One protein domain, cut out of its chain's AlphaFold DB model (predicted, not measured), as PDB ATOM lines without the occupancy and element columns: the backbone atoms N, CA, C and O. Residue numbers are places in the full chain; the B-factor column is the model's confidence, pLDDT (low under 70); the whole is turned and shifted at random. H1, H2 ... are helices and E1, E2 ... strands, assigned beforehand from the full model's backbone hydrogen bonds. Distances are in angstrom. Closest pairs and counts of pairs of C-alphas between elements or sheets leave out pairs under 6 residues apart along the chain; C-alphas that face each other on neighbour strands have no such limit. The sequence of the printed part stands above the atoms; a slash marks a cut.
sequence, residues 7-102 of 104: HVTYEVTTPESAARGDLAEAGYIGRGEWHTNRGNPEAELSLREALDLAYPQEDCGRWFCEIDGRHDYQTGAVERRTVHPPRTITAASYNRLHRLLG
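This is residues 7 to 102 of the 104 residues of an uncharacterized protein of Hephaestia caeni (UniProt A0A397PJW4). A strongly twisted antiparallel sheet, E2 E1 E3, has H2 over one face, with H1 and H3 beyond opposite ends. The 96 printed residues, under half in named elements, run E1 H1 E2 H2 E3 H3, a mixed class. The whole is compact, radius of gyration of the C-alphas 14.0 A, spanning 42 by 26 by 21 A.

E1, residues 7 to 13, is antiparallel to E3, residues 78 to 84, and E2, residues 25 to 29; N 9 and O 82, and N 27 and O 10, are 3.0 A apart. H2, residues 47 to 53, is on the sheet, its C-alpha 50 6.2 A from C-alpha 8. E2, H2 and E3 form a split strand-helix-strand unit, E1 between, crossover right-handed. In H2 and H3, residues 91 to 101, every O i to N i+4 pair is within hydrogen-bond range; H1, residues 15 to 18, is too short.

E1 begins at C-alpha 7 (126.685, 136.428, 103.895); H3 ends at C-alpha 101 (116.034, 139.442, 115.009).

Residues 30 to 46 and 54 to 77 are long links; residues 31 to 43 have pLDDT under 70.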
ATOM      1  N   HIS A   7     125.452 137.166 103.628       91.62
ATOM      2  CA  HIS A   7     126.685 136.428 103.895       91.62
ATOM      3  C   HIS A   7     126.849 136.242 105.395       91.62
ATOM      4  O   HIS A   7     126.471 137.123 106.167       91.62
ATOM      5  N   VAL A   8     127.453 135.132 105.802       91.62
ATOM      6  CA  VAL A   8     127.901 134.943 107.180       91.62
ATOM      7  C   VAL A   8     129.418 134.875 107.183       91.62
ATOM      8  O   VAL A   8     130.009 134.125 106.407       91.62
ATOM      9  N   THR A   9     130.045 135.679 108.033       92.38
ATOM     10  CA  THR A   9     131.479 135.578 108.319       92.38
ATOM     11  C   THR A   9     131.689 135.023 109.712       92.38
ATOM     12  O   THR A   9     130.822 135.187 110.571       92.38
ATOM     13  N   TYR A  10     132.845 134.412 109.933       92.62
ATOM     14  CA  TYR A  10     133.290 133.996 111.255       92.62
ATOM     15  C   TYR A  10     134.661 134.586 111.569       92.62
ATOM     16  O   TYR A  10     135.457 134.857 110.664       92.62
ATOM     17  N   GLU A  11     134.918 134.761 112.854       93.56
ATOM     18  CA  GLU A  11     136.220 135.073 113.427       93.56
ATOM     19  C   GLU A  11     136.475 134.108 114.585       93.56
ATOM     20  O   GLU A  11     135.606 133.914 115.430       93.56
ATOM     21  N   VAL A  12     137.651 133.489 114.618       95.19
ATOM     22  CA  VAL A  12     138.106 132.638 115.718       95.19
ATOM     23  C   VAL A  12     139.231 133.355 116.439       95.19
ATOM     24  O   VAL A  12     140.233 133.741 115.836       95.19
ATOM     25  N   THR A  13     139.080 133.493 117.747       95.62
ATOM     26  CA  THR A  13     140.109 134.013 118.644       95.62
ATOM     27  C   THR A  13     140.523 132.912 119.613       95.62
ATOM     28  O   THR A  13     139.695 132.383 120.346       95.62
ATOM     29  N   THR A  14     141.807 132.573 119.631       95.94
ATOM     30  CA  THR A  14     142.429 131.710 120.651       95.94
ATOM     31  C   THR A  14     143.098 132.565 121.734       95.94
ATOM     32  O   THR A  14     143.367 133.746 121.495       95.94
ATOM     33  N   PRO A  15     143.447 132.006 122.907       96.19
ATOM     34  CA  PRO A  15     144.203 132.743 123.920       96.19
ATOM     35  C   PRO A  15     145.520 133.343 123.391       96.19
ATOM     36  O   PRO A  15     145.875 134.472 123.734       96.19
ATOM     37  N   GLU A  16     146.234 132.628 122.516       95.75
ATOM     38  CA  GLU A  16     147.514 133.074 121.949       95.75
ATOM     39  C   GLU A  16     147.347 134.235 120.964       95.75
ATOM     40  O   GLU A  16     148.177 135.147 120.946       95.75
ATOM     41  N   SER A  17     146.296 134.203 120.141       94.88
ATOM     42  CA  SER A  17     145.986 135.284 119.194       94.88
ATOM     43  C   SER A  17     145.434 136.509 119.924       94.88
ATOM     44  O   SER A  17     145.912 137.619 119.683       94.88
ATOM     45  N   ALA A  18     144.574 136.314 120.931       93.56
ATOM     46  CA  ALA A  18     144.106 137.380 121.817       93.56
ATOM     47  C   ALA A  18     145.263 138.126 122.500       93.56
ATOM     48  O   ALA A  18     145.278 139.355 122.522       93.56
ATOM     49  N   ALA A  19     146.274 137.404 123.000       95.25
ATOM     50  CA  ALA A  19     147.457 138.004 123.628       95.25
ATOM     51  C   ALA A  19     148.284 138.886 122.672       95.25
ATOM     52  O   ALA A  19     149.067 139.723 123.120       95.25
ATOM     53  N   ARG A  20     148.112 138.708 121.358       95.31
ATOM     54  CA  ARG A  20     148.748 139.510 120.304       95.31
ATOM     55  C   ARG A  20     147.815 140.569 119.715       95.31
ATOM     56  O   ARG A  20     148.265 141.352 118.884       95.31
ATOM     57  N   GLY A  21     146.552 140.605 120.144       92.69
ATOM     58  CA  GLY A  21     145.522 141.458 119.555       92.69
ATOM     59  C   GLY A  21     145.171 141.070 118.116       92.69
ATOM     60  O   GLY A  21     144.886 141.955 117.314       92.69
ATOM     61  N   ASP A  22     145.237 139.779 117.785       94.06
ATOM     62  CA  ASP A  22     144.988 139.241 116.444       94.06
ATOM     63  C   ASP A  22     143.871 138.183 116.463       94.06
ATOM     64  O   ASP A  22     143.419 137.752 117.528       94.06
ATOM     65  N   LEU A  23     143.451 137.747 115.279       91.38
ATOM     66  CA  LEU A  23     142.556 136.613 115.075       91.38
ATOM     67  C   LEU A  23     143.377 135.370 114.725       91.38
ATOM     68  O   LEU A  23     144.346 135.439 113.971       91.38
ATOM     69  N   ALA A  24     142.975 134.212 115.244       93.25
ATOM     70  CA  ALA A  24     143.567 132.943 114.830       93.25
ATOM     71  C   ALA A  24     143.098 132.547 113.424       93.25
ATOM     72  O   ALA A  24     143.878 132.030 112.627       93.25
ATOM     73  N   GLU A  25     141.826 132.804 113.121       93.00
ATOM     74  CA  GLU A  25     141.206 132.474 111.841       93.00
ATOM     75  C   GLU A  25     140.042 133.427 111.556       93.00
ATOM     76  O   GLU A  25     139.369 133.888 112.476       93.00
ATOM     77  N   ALA A  26     139.776 133.725 110.284       90.94
ATOM     78  CA  ALA A  26     138.563 134.424 109.875       90.94
ATOM     79  C   ALA A  26     138.203 134.089 108.425       90.94
ATOM     80  O   ALA A  26     139.082 133.977 107.566       90.94
ATOM     81  N   GLY A  27     136.909 134.008 108.124       89.81
ATOM     82  CA  GLY A  27     136.452 133.595 106.798       89.81
ATOM     83  C   GLY A  27     134.951 133.739 106.579       89.81
ATOM     84  O   GLY A  27     134.275 134.498 107.277       89.81
ATOM     85  N   TYR A  28     134.440 133.025 105.574       87.94
ATOM     86  CA  TYR A  28     133.013 132.950 105.258       87.94
ATOM     87  C   TYR A  28     132.454 131.572 105.603       87.94
ATOM     88  O   TYR A  28     133.166 130.569 105.602       87.94
ATOM     89  N   ILE A  29     131.152 131.524 105.872       85.88
ATOM     90  CA  ILE A  29     130.410 130.274 106.024       85.88
ATOM     91  C   ILE A  29     129.438 130.144 104.847       85.88
ATOM     92  O   ILE A  29     128.613 131.029 104.614       85.88
ATOM     93  N   GLY A  30     129.568 129.050 104.093       78.00
ATOM     94  CA  GLY A  30     128.712 128.707 102.954       78.00
ATOM     95  C   GLY A  30     127.691 127.613 103.278       78.00
ATOM     96  O   GLY A  30     127.622 127.104 104.397       78.00
ATOM     97  N   ARG A  31     126.875 127.227 102.287       69.06
ATOM     98  CA  ARG A  31     125.885 126.144 102.448       69.06
ATOM     99  C   ARG A  31     126.591 124.788 102.500       69.06
ATOM    100  O   ARG A  31     127.144 124.353 101.500       69.06
ATOM    101  N   GLY A  32     126.509 124.102 103.639       63.25
ATOM    102  CA  GLY A  32     126.995 122.724 103.792       63.25
ATOM    103  C   GLY A  32     128.515 122.569 103.913       63.25
ATOM    104  O   GLY A  32     128.977 121.445 104.092       63.25
ATOM    105  N   GLU A  33     129.278 123.663 103.868       61.00
ATOM    106  CA  GLU A  33     130.732 123.653 104.048       61.00
ATOM    107  C   GLU A  33     131.127 124.288 105.381       61.00
ATOM    108  O   GLU A  33     130.581 125.313 105.799       61.00
ATOM    109  N   TRP A  34     132.108 123.673 106.040       59.78
ATOM    110  CA  TRP A  34     132.739 124.217 107.234       59.78
ATOM    111  C   TRP A  34     133.920 125.097 106.791       59.78
ATOM    112  O   TRP A  34     134.814 124.601 106.117       59.78
ATOM    113  N   HIS A  35     133.871 126.393 107.132       62.38
ATOM    114  CA  HIS A  35     134.921 127.415 106.956       62.38
ATOM    115  C   HIS A  35     135.497 127.523 105.532       62.38
ATOM    116  O   HIS A  35     136.473 126.867 105.174       62.38
ATOM    117  N   THR A  36     134.919 128.401 104.705       57.66
ATOM    118  CA  THR A  36     135.431 128.659 103.351       57.66
ATOM    119  C   THR A  36     136.280 129.928 103.314       57.66
ATOM    120  O   THR A  36     136.005 130.935 103.978       57.66
ATOM    121  N   ASN A  37     137.357 129.875 102.528       46.19
ATOM    122  CA  ASN A  37     138.279 130.995 102.362       46.19
ATOM    123  C   ASN A  37     137.603 132.210 101.701       46.19
ATOM    124  O   ASN A  37     136.654 132.093 100.923       46.19
ATOM    125  N   ARG A  38     138.132 133.401 102.018       47.19
ATOM    126  CA  ARG A  38     137.641 134.720 101.581       47.19
ATOM    127  C   ARG A  38     137.241 134.776 100.100       47.19
ATOM    128  O   ARG A  38     138.083 134.604  99.226       47.19
ATOM    129  N   GLY A  39     135.994 135.177  99.842       51.25
ATOM    130  CA  GLY A  39     135.555 135.658  98.529       51.25
ATOM    131  C   GLY A  39     134.733 134.686  97.685       51.25
ATOM    132  O   GLY A  39     134.566 134.964  96.500       51.25
ATOM    133  N   ASN A  40     134.205 133.592  98.247       58.03
ATOM    134  CA  ASN A  40     133.331 132.701  97.484       58.03
ATOM    135  C   ASN A  40     131.914 133.313  97.312       58.03
ATOM    136  O   ASN A  40     131.193 133.439  98.306       58.03
ATOM    137  N   PRO A  41     131.474 133.674  96.086       56.31
ATOM    138  CA  PRO A  41     130.090 134.080  95.818       56.31
ATOM    139  C   PRO A  41     129.060 132.970  96.105       56.31
ATOM    140  O   PRO A  41     127.866 133.242  96.168       56.31
ATOM    141  N   GLU A  42     129.484 131.725  96.328       57.91
ATOM    142  CA  GLU A  42     128.611 130.628  96.769       57.91
ATOM    143  C   GLU A  42     128.243 130.702  98.265       57.91
ATOM    144  O   GLU A  42     127.385 129.947  98.726       57.91
ATOM    145  N   ALA A  43     128.815 131.646  99.024       65.25
ATOM    146  CA  ALA A  43     128.408 131.941 100.401       65.25
ATOM    147  C   ALA A  43     127.109 132.772 100.489       65.25
ATOM    148  O   ALA A  43     126.758 133.271 101.556       65.25
ATOM    149  N   GLU A  44     126.396 132.946  99.372       82.81
ATOM    150  CA  GLU A  44     125.119 133.650  99.285       82.81
ATOM    151  C   GLU A  44     123.959 132.848  99.902       82.81
ATOM    152  O   GLU A  44     123.371 131.945  99.294       82.81
ATOM    153  N   LEU A  45     123.546 133.256 101.096       87.00
ATOM    154  CA  LEU A  45     122.519 132.603 101.900       87.00
ATOM    155  C   LEU A  45     121.183 133.342 101.814       87.00
ATOM    156  O   LEU A  45     121.123 134.565 101.669       87.00
ATOM    157  N   SER A  46     120.078 132.613 101.940       89.94
ATOM    158  CA  SER A  46     118.818 133.234 102.353       89.94
ATOM    159  C   SER A  46     118.908 133.698 103.813       89.94
ATOM    160  O   SER A  46     119.762 133.237 104.569       89.94
ATOM    161  N   LEU A  47     117.995 134.579 104.244       90.44
ATOM    162  CA  LEU A  47     117.949 135.015 105.646       90.44
ATOM    163  C   LEU A  47     117.818 133.826 106.605       90.44
ATOM    164  O   LEU A  47     118.507 133.789 107.614       90.44
ATOM    165  N   ARG A  48     116.956 132.851 106.288       90.56
ATOM    166  CA  ARG A  48     116.760 131.669 107.137       90.56
ATOM    167  C   ARG A  48     118.072 130.918 107.342       90.56
ATOM    168  O   ARG A  48     118.431 130.636 108.469       90.56
ATOM    169  N   GLU A  49     118.801 130.670 106.263       90.25
ATOM    170  CA  GLU A  49     120.058 129.922 106.327       90.25
ATOM    171  C   GLU A  49     121.153 130.698 107.053       90.25
ATOM    172  O   GLU A  49     121.921 130.114 107.807       90.25
ATOM    173  N   ALA A  50     121.208 132.020 106.873       91.44
ATOM    174  CA  ALA A  50     122.119 132.858 107.641       91.44
ATOM    175  C   ALA A  50     121.833 132.771 109.150       91.44
ATOM    176  O   ALA A  50     122.772 132.735 109.939       91.44
ATOM    177  N   LEU A  51     120.557 132.687 109.541       91.19
ATOM    178  CA  LEU A  51     120.141 132.569 110.942       91.19
ATOM    179  C   LEU A  51     120.249 131.149 111.512       91.19
ATOM    180  O   LEU A  51     120.396 130.990 112.718       91.19
ATOM    181  N   ASP A  52     120.245 130.120 110.665       90.56
ATOM    182  CA  ASP A  52     120.611 128.762 111.084       90.56
ATOM    183  C   ASP A  52     122.118 128.672 111.403       90.56
ATOM    184  O   ASP A  52     122.547 127.869 112.233       90.56
ATOM    185  N   LEU A  53     122.935 129.513 110.757       89.81
ATOM    186  CA  LEU A  53     124.381 129.561 110.963       89.81
ATOM    187  C   LEU A  53     124.804 130.541 112.056       89.81
ATOM    188  O   LEU A  53     125.816 130.290 112.701       89.81
ATOM    189  N   ALA A  54     124.084 131.631 112.282       90.94
ATOM    190  CA  ALA A  54     124.461 132.658 113.245       90.94
ATOM    191  C   ALA A  54     123.257 133.121 114.063       90.94
ATOM    192  O   ALA A  54     122.159 133.279 113.537       90.94
ATOM    193  N   TYR A  55     123.485 133.405 115.339       91.50
ATOM    194  CA  TYR A  55     122.478 133.920 116.257       91.50
ATOM    195  C   TYR A  55     122.853 135.334 116.717       91.50
ATOM    196  O   TYR A  55     123.275 135.514 117.858       91.50
ATOM    197  N   PRO A  56     122.782 136.345 115.832       92.38
ATOM    198  CA  PRO A  56     123.221 137.682 116.189       92.38
ATOM    199  C   PRO A  56     122.354 138.274 117.304       92.38
ATOM    200  O   PRO A  56     121.135 138.099 117.302       92.38
ATOM    201  N   GLN A  57     122.979 139.006 118.223       92.69
ATOM    202  CA  GLN A  57     122.305 139.726 119.310       92.69
ATOM    203  C   GLN A  57     122.565 141.235 119.267       92.69
ATOM    204  O   GLN A  57     121.883 141.989 119.956       92.69
ATOM    205  N   GLU A  58     123.526 141.682 118.457       92.31
ATOM    206  CA  GLU A  58     123.906 143.088 118.355       92.31
ATOM    207  C   GLU A  58     123.739 143.625 116.936       92.31
ATOM    208  O   GLU A  58     124.066 142.955 115.953       92.31
ATOM    209  N   ASP A  59     123.257 144.865 116.842       92.19
ATOM    210  CA  ASP A  59     123.303 145.654 115.617       92.19
ATOM    211  C   ASP A  59     124.564 146.517 115.593       92.19
ATOM    212  O   ASP A  59     124.744 147.403 116.425       92.19
ATOM    213  N   CYS A  60     125.395 146.321 114.574       89.62
ATOM    214  CA  CYS A  60     126.595 147.120 114.343       89.62
ATOM    215  C   CYS A  60     126.411 148.124 113.187       89.62
ATOM    216  O   CYS A  60     127.377 148.580 112.568       89.62
ATOM    217  N   GLY A  61     125.164 148.435 112.824       87.19
ATOM    218  CA  GLY A  61     124.753 149.449 111.852       87.19
ATOM    219  C   GLY A  61     124.789 149.008 110.386       87.19
ATOM    220  O   GLY A  61     123.968 149.465 109.590       87.19
ATOM    221  N   ARG A  62     125.725 148.133 109.993       86.25
ATOM    222  CA  ARG A  62     125.771 147.527 108.641       86.25
ATOM    223  C   ARG A  62     125.645 146.010 108.628       86.25
ATOM    224  O   ARG A  62     125.446 145.436 107.560       86.25
ATOM    225  N   TRP A  63     125.787 145.380 109.780       91.88
ATOM    226  CA  TRP A  63     125.760 143.940 109.970       91.88
ATOM    227  C   TRP A  63     125.291 143.638 111.391       91.88
ATOM    228  O   TRP A  63     125.252 144.533 112.238       91.88
ATOM    229  N   PHE A  64     124.955 142.376 111.634       94.69
ATOM    230  CA  PHE A  64     124.479 141.895 112.924       94.69
ATOM    231  C   PHE A  64     125.447 140.844 113.475       94.69
ATOM    232  O   PHE A  64     125.796 139.914 112.744       94.69
ATOM    233  N   CYS A  65     125.877 140.977 114.729       93.69
ATOM    234  CA  CYS A  65     126.956 140.169 115.312       93.69
ATOM    235  C   CYS A  65     126.497 139.279 116.468       93.69
ATOM    236  O   CYS A  65     125.622 139.656 117.249       93.69
ATOM    237  N   GLU A  66     127.143 138.116 116.594       94.00
ATOM    238  CA  GLU A  66     127.148 137.321 117.822       94.00
ATOM    239  C   GLU A  66     128.063 137.975 118.881       94.00
ATOM    240  O   GLU A  66     129.239 138.211 118.604       94.00
ATOM    241  N   ILE A  67     127.556 138.231 120.094       89.44
ATOM    242  CA  ILE A  67     128.347 138.822 121.197       89.44
ATOM    243  C   ILE A  67     129.058 137.730 122.006       89.44
ATOM    244  O   ILE A  67     130.284 137.753 122.171       89.44
ATOM    245  N   ASP A  68     128.280 136.750 122.473       84.38
ATOM    246  CA  ASP A  68     128.751 135.716 123.402       84.38
ATOM    247  C   ASP A  68     129.618 134.650 122.719       84.38
ATOM    248  O   ASP A  68     130.335 133.918 123.389       84.38
ATOM    249  N   GLY A  69     129.617 134.601 121.383       86.75
ATOM    250  CA  GLY A  69     130.409 133.653 120.606       86.75
ATOM    251  C   GLY A  69     130.146 132.183 120.960       86.75
ATOM    252  O   GLY A  69     129.248 131.814 121.715       86.75
ATOM    253  N   ARG A  70     130.935 131.303 120.357       92.44
ATOM    254  CA  ARG A  70     130.876 129.851 120.508       92.44
ATOM    255  C   ARG A  70     132.196 129.416 121.113       92.44
ATOM    256  O   ARG A  70     133.243 129.561 120.488       92.44
ATOM    257  N   HIS A  71     132.132 128.930 122.344       94.25
ATOM    258  CA  HIS A  71     133.311 128.580 123.124       94.25
ATOM    259  C   HIS A  71     133.688 127.112 122.935       94.25
ATOM    260  O   HIS A  71     132.892 126.216 123.226       94.25
ATOM    261  N   ASP A  72     134.929 126.872 122.530       94.19
ATOM    262  CA  ASP A  72     135.590 125.588 122.701       94.19
ATOM    263  C   ASP A  72     136.333 125.586 124.042       94.19
ATOM    264  O   ASP A  72     137.376 126.216 124.211       94.19
ATOM    265  N   TYR A  73     135.789 124.864 125.021       92.75
ATOM    266  CA  TYR A  73     136.362 124.782 126.365       92.75
ATOM    267  C   TYR A  73     137.627 123.918 126.455       92.75
ATOM    268  O   TYR A  73     138.313 123.973 127.473       92.75
ATOM    269  N   GLN A  74     137.943 123.114 125.434       95.62
ATOM    270  CA  GLN A  74     139.178 122.327 125.413       95.62
ATOM    271  C   GLN A  74     140.371 123.186 124.996       95.62
ATOM    272  O   GLN A  74     141.441 123.080 125.592       95.62
ATOM    273  N   THR A  75     140.183 124.035 123.984       93.88
ATOM    274  CA  THR A  75     141.244 124.885 123.421       93.88
ATOM    275  C   THR A  75     141.215 126.320 123.949       93.88
ATOM    276  O   THR A  75     142.206 127.040 123.843       93.88
ATOM    277  N   GLY A  76     140.092 126.757 124.524       94.38
ATOM    278  CA  GLY A  76     139.846 128.152 124.887       94.38
ATOM    279  C   GLY A  76     139.517 129.048 123.689       94.38
ATOM    280  O   GLY A  76     139.472 130.267 123.849       94.38
ATOM    281  N   ALA A  77     139.313 128.476 122.497       96.00
ATOM    282  CA  ALA A  77     138.952 129.235 121.310       96.00
ATOM    283  C   ALA A  77     137.516 129.769 121.404       96.00
ATOM    284  O   ALA A  77     136.609 129.100 121.906       96.00
ATOM    285  N   VAL A  78     137.309 130.979 120.892       96.00
ATOM    286  CA  VAL A  78     135.999 131.619 120.777       96.00
ATOM    287  C   VAL A  78     135.763 131.966 119.323       96.00
ATOM    288  O   VAL A  78     136.519 132.740 118.738       96.00
ATOM    289  N   GLU A  79     134.706 131.407 118.749       95.25
ATOM    290  CA  GLU A  79     134.247 131.752 117.410       95.25
ATOM    291  C   GLU A  79     133.060 132.712 117.493       95.25
ATOM    292  O   GLU A  79     132.075 132.421 118.166       95.25
ATOM    293  N   ARG A  80     133.109 133.841 116.790       94.94
ATOM    294  CA  ARG A  80     131.955 134.731 116.621       94.94
ATOM    295  C   ARG A  80     131.534 134.770 115.173       94.94
ATOM    296  O   ARG A  80     132.374 134.789 114.275       94.94
ATOM    297  N   ARG A  81     130.224 134.824 114.943       94.25
ATOM    298  CA  ARG A  81     129.651 134.934 113.602       94.25
ATOM    299  C   ARG A  81     128.960 136.269 113.397       94.25
ATOM    300  O   ARG A  81     128.387 136.854 114.310       94.25
ATOM    301  N   THR A  82     129.014 136.754 112.165       94.56
ATOM    302  CA  THR A  82     128.394 138.015 111.752       94.56
ATOM    303  C   THR A  82     127.543 137.790 110.516       94.56
ATOM    304  O   THR A  82     128.023 137.250 109.519       94.56
ATOM    305  N   VAL A  83     126.292 138.243 110.562       94.00
ATOM    306  CA  VAL A  83     125.366 138.246 109.430       94.00
ATOM    307  C   VAL A  83     125.472 139.579 108.700       94.00
ATOM    308  O   VAL A  83     125.187 140.639 109.255       94.00
ATOM    309  N   HIS A  84     125.820 139.515 107.419       93.19
ATOM    310  CA  HIS A  84     125.907 140.654 106.514       93.19
ATOM    311  C   HIS A  84     124.674 140.689 105.610       93.19
ATOM    312  O   HIS A  84     124.519 139.813 104.751       93.19
ATOM    313  N   PRO A  85     123.792 141.690 105.761       92.38
ATOM    314  CA  PRO A  85     122.722 141.937 104.811       92.38
ATOM    315  C   PRO A  85     123.254 142.246 103.401       92.38
ATOM    316  O   PRO A  85     124.383 142.724 103.245       92.38
ATOM    317  N   PRO A  86     122.431 142.047 102.355       89.44
ATOM    318  CA  PRO A  86     122.802 142.439 101.004       89.44
ATOM    319  C   PRO A  86     123.129 143.934 100.936       89.44
ATOM    320  O   PRO A  86     122.404 144.761 101.488       89.44
ATOM    321  N   ARG A  87     124.156 144.308 100.164       86.50
ATOM    322  CA  ARG A  87     124.566 145.719  99.982       86.50
ATOM    323  C   ARG A  87     123.463 146.622  99.414       86.50
ATOM    324  O   ARG A  87     123.547 147.838  99.529       86.50
ATOM    325  N   THR A  88     122.455 146.030  98.781       88.50
ATOM    326  CA  THR A  88     121.302 146.709  98.178       88.50
ATOM    327  C   THR A  88     120.099 146.813  99.119       88.50
ATOM    328  O   THR A  88     119.021 147.226  98.687       88.50
ATOM    329  N   ILE A  89     120.240 146.422 100.392       90.06
ATOM    330  CA  ILE A  89     119.155 146.513 101.367       90.06
ATOM    331  C   ILE A  89     118.717 147.970 101.563       90.06
ATOM    332  O   ILE A  89     119.529 148.883 101.694       90.06
ATOM    333  N   THR A  90     117.407 148.199 101.581       91.94
ATOM    334  CA  THR A  90     116.840 149.518 101.880       91.94
ATOM    335  C   THR A  90     116.742 149.729 103.389       91.94
ATOM    336  O   THR A  90     116.624 148.764 104.144       91.94
ATOM    337  N   ALA A  91     116.683 150.985 103.840       91.81
ATOM    338  CA  ALA A  91     116.494 151.302 105.260       91.81
ATOM    339  C   ALA A  91     115.224 150.652 105.848       91.81
ATOM    340  O   ALA A  91     115.238 150.131 106.960       91.81
ATOM    341  N   ALA A  92     114.130 150.608 105.078       93.31
ATOM    342  CA  ALA A  92     112.892 149.954 105.500       93.31
ATOM    343  C   ALA A  92     113.069 148.439 105.710       93.31
ATOM    344  O   ALA A  92     112.551 147.885 106.681       93.31
ATOM    345  N   SER A  93     113.809 147.769 104.821       92.19
ATOM    346  CA  SER A  93     114.129 146.347 104.961       92.19
ATOM    347  C   SER A  93     115.108 146.090 106.109       92.19
ATOM    348  O   SER A  93     114.926 145.117 106.833       92.19
ATOM    349  N   TYR A  94     116.085 146.974 106.326       92.69
ATOM    350  CA  TYR A  94     117.012 146.897 107.461       92.69
ATOM    351  C   TYR A  94     116.270 146.988 108.801       92.69
ATOM    352  O   TYR A  94     116.407 146.116 109.653       92.69
ATOM    353  N   ASN A  95     115.372 147.966 108.943       91.69
ATOM    354  CA  ASN A  95     114.532 148.113 110.137       91.69
ATOM    355  C   ASN A  95     113.598 146.912 110.353       91.69
ATOM    356  O   ASN A  95     113.226 146.598 111.482       91.69
ATOM    357  N   ARG A  96     113.186 146.233 109.274       92.06
ATOM    358  CA  ARG A  96     112.435 144.979 109.387       92.06
ATOM    359  C   ARG A  96     113.315 143.851 109.925       92.06
ATOM    360  O   ARG A  96     112.809 143.075 110.726       92.06
ATOM    361  N   LEU A  97     114.583 143.766 109.516       92.00
ATOM    362  CA  LEU A  97     115.524 142.790 110.073       92.00
ATOM    363  C   LEU A  97     115.704 142.996 111.575       92.00
ATOM    364  O   LEU A  97     115.499 142.038 112.303       92.00
ATOM    365  N   HIS A  98     115.940 144.228 112.036       89.81
ATOM    366  CA  HIS A  98     115.971 144.589 113.468       89.81
ATOM    367  C   HIS A  98     114.845 143.921 114.267       89.81
ATOM    368  O   HIS A  98     115.069 143.106 115.159       89.81
ATOM    369  N   ARG A  99     113.602 144.160 113.833       90.06
ATOM    370  CA  ARG A  99     112.408 143.606 114.486       90.06
ATOM    371  C   ARG A  99     112.335 142.084 114.427       90.06
ATOM    372  O   ARG A  99     111.839 141.477 115.365       90.06
ATOM    373  N   LEU A 100     112.758 141.476 113.317       90.25
ATOM    374  CA  LEU A 100     112.739 140.020 113.147       90.25
ATOM    375  C   LEU A 100     113.792 139.325 114.008       90.25
ATOM    376  O   LEU A 100     113.541 138.226 114.488       90.25
ATOM    377  N   LEU A 101     114.950 139.958 114.183       89.25
ATOM    378  CA  LEU A 101     116.034 139.442 115.009       89.25
ATOM    379  C   LEU A 101     115.792 139.697 116.503       89.25
ATOM    380  O   LEU A 101     116.447 139.080 117.332       89.25
ATOM    381  N   GLY A 102     114.846 140.577 116.853       87.50
ATOM    382  CA  GLY A 102     114.628 140.993 118.241       87.50
ATOM    383  C   GLY A 102     115.775 141.846 118.786       87.50
ATOM    384  O   GLY A 102     115.935 141.951 119.996       87.50
TER     385      GLY A 102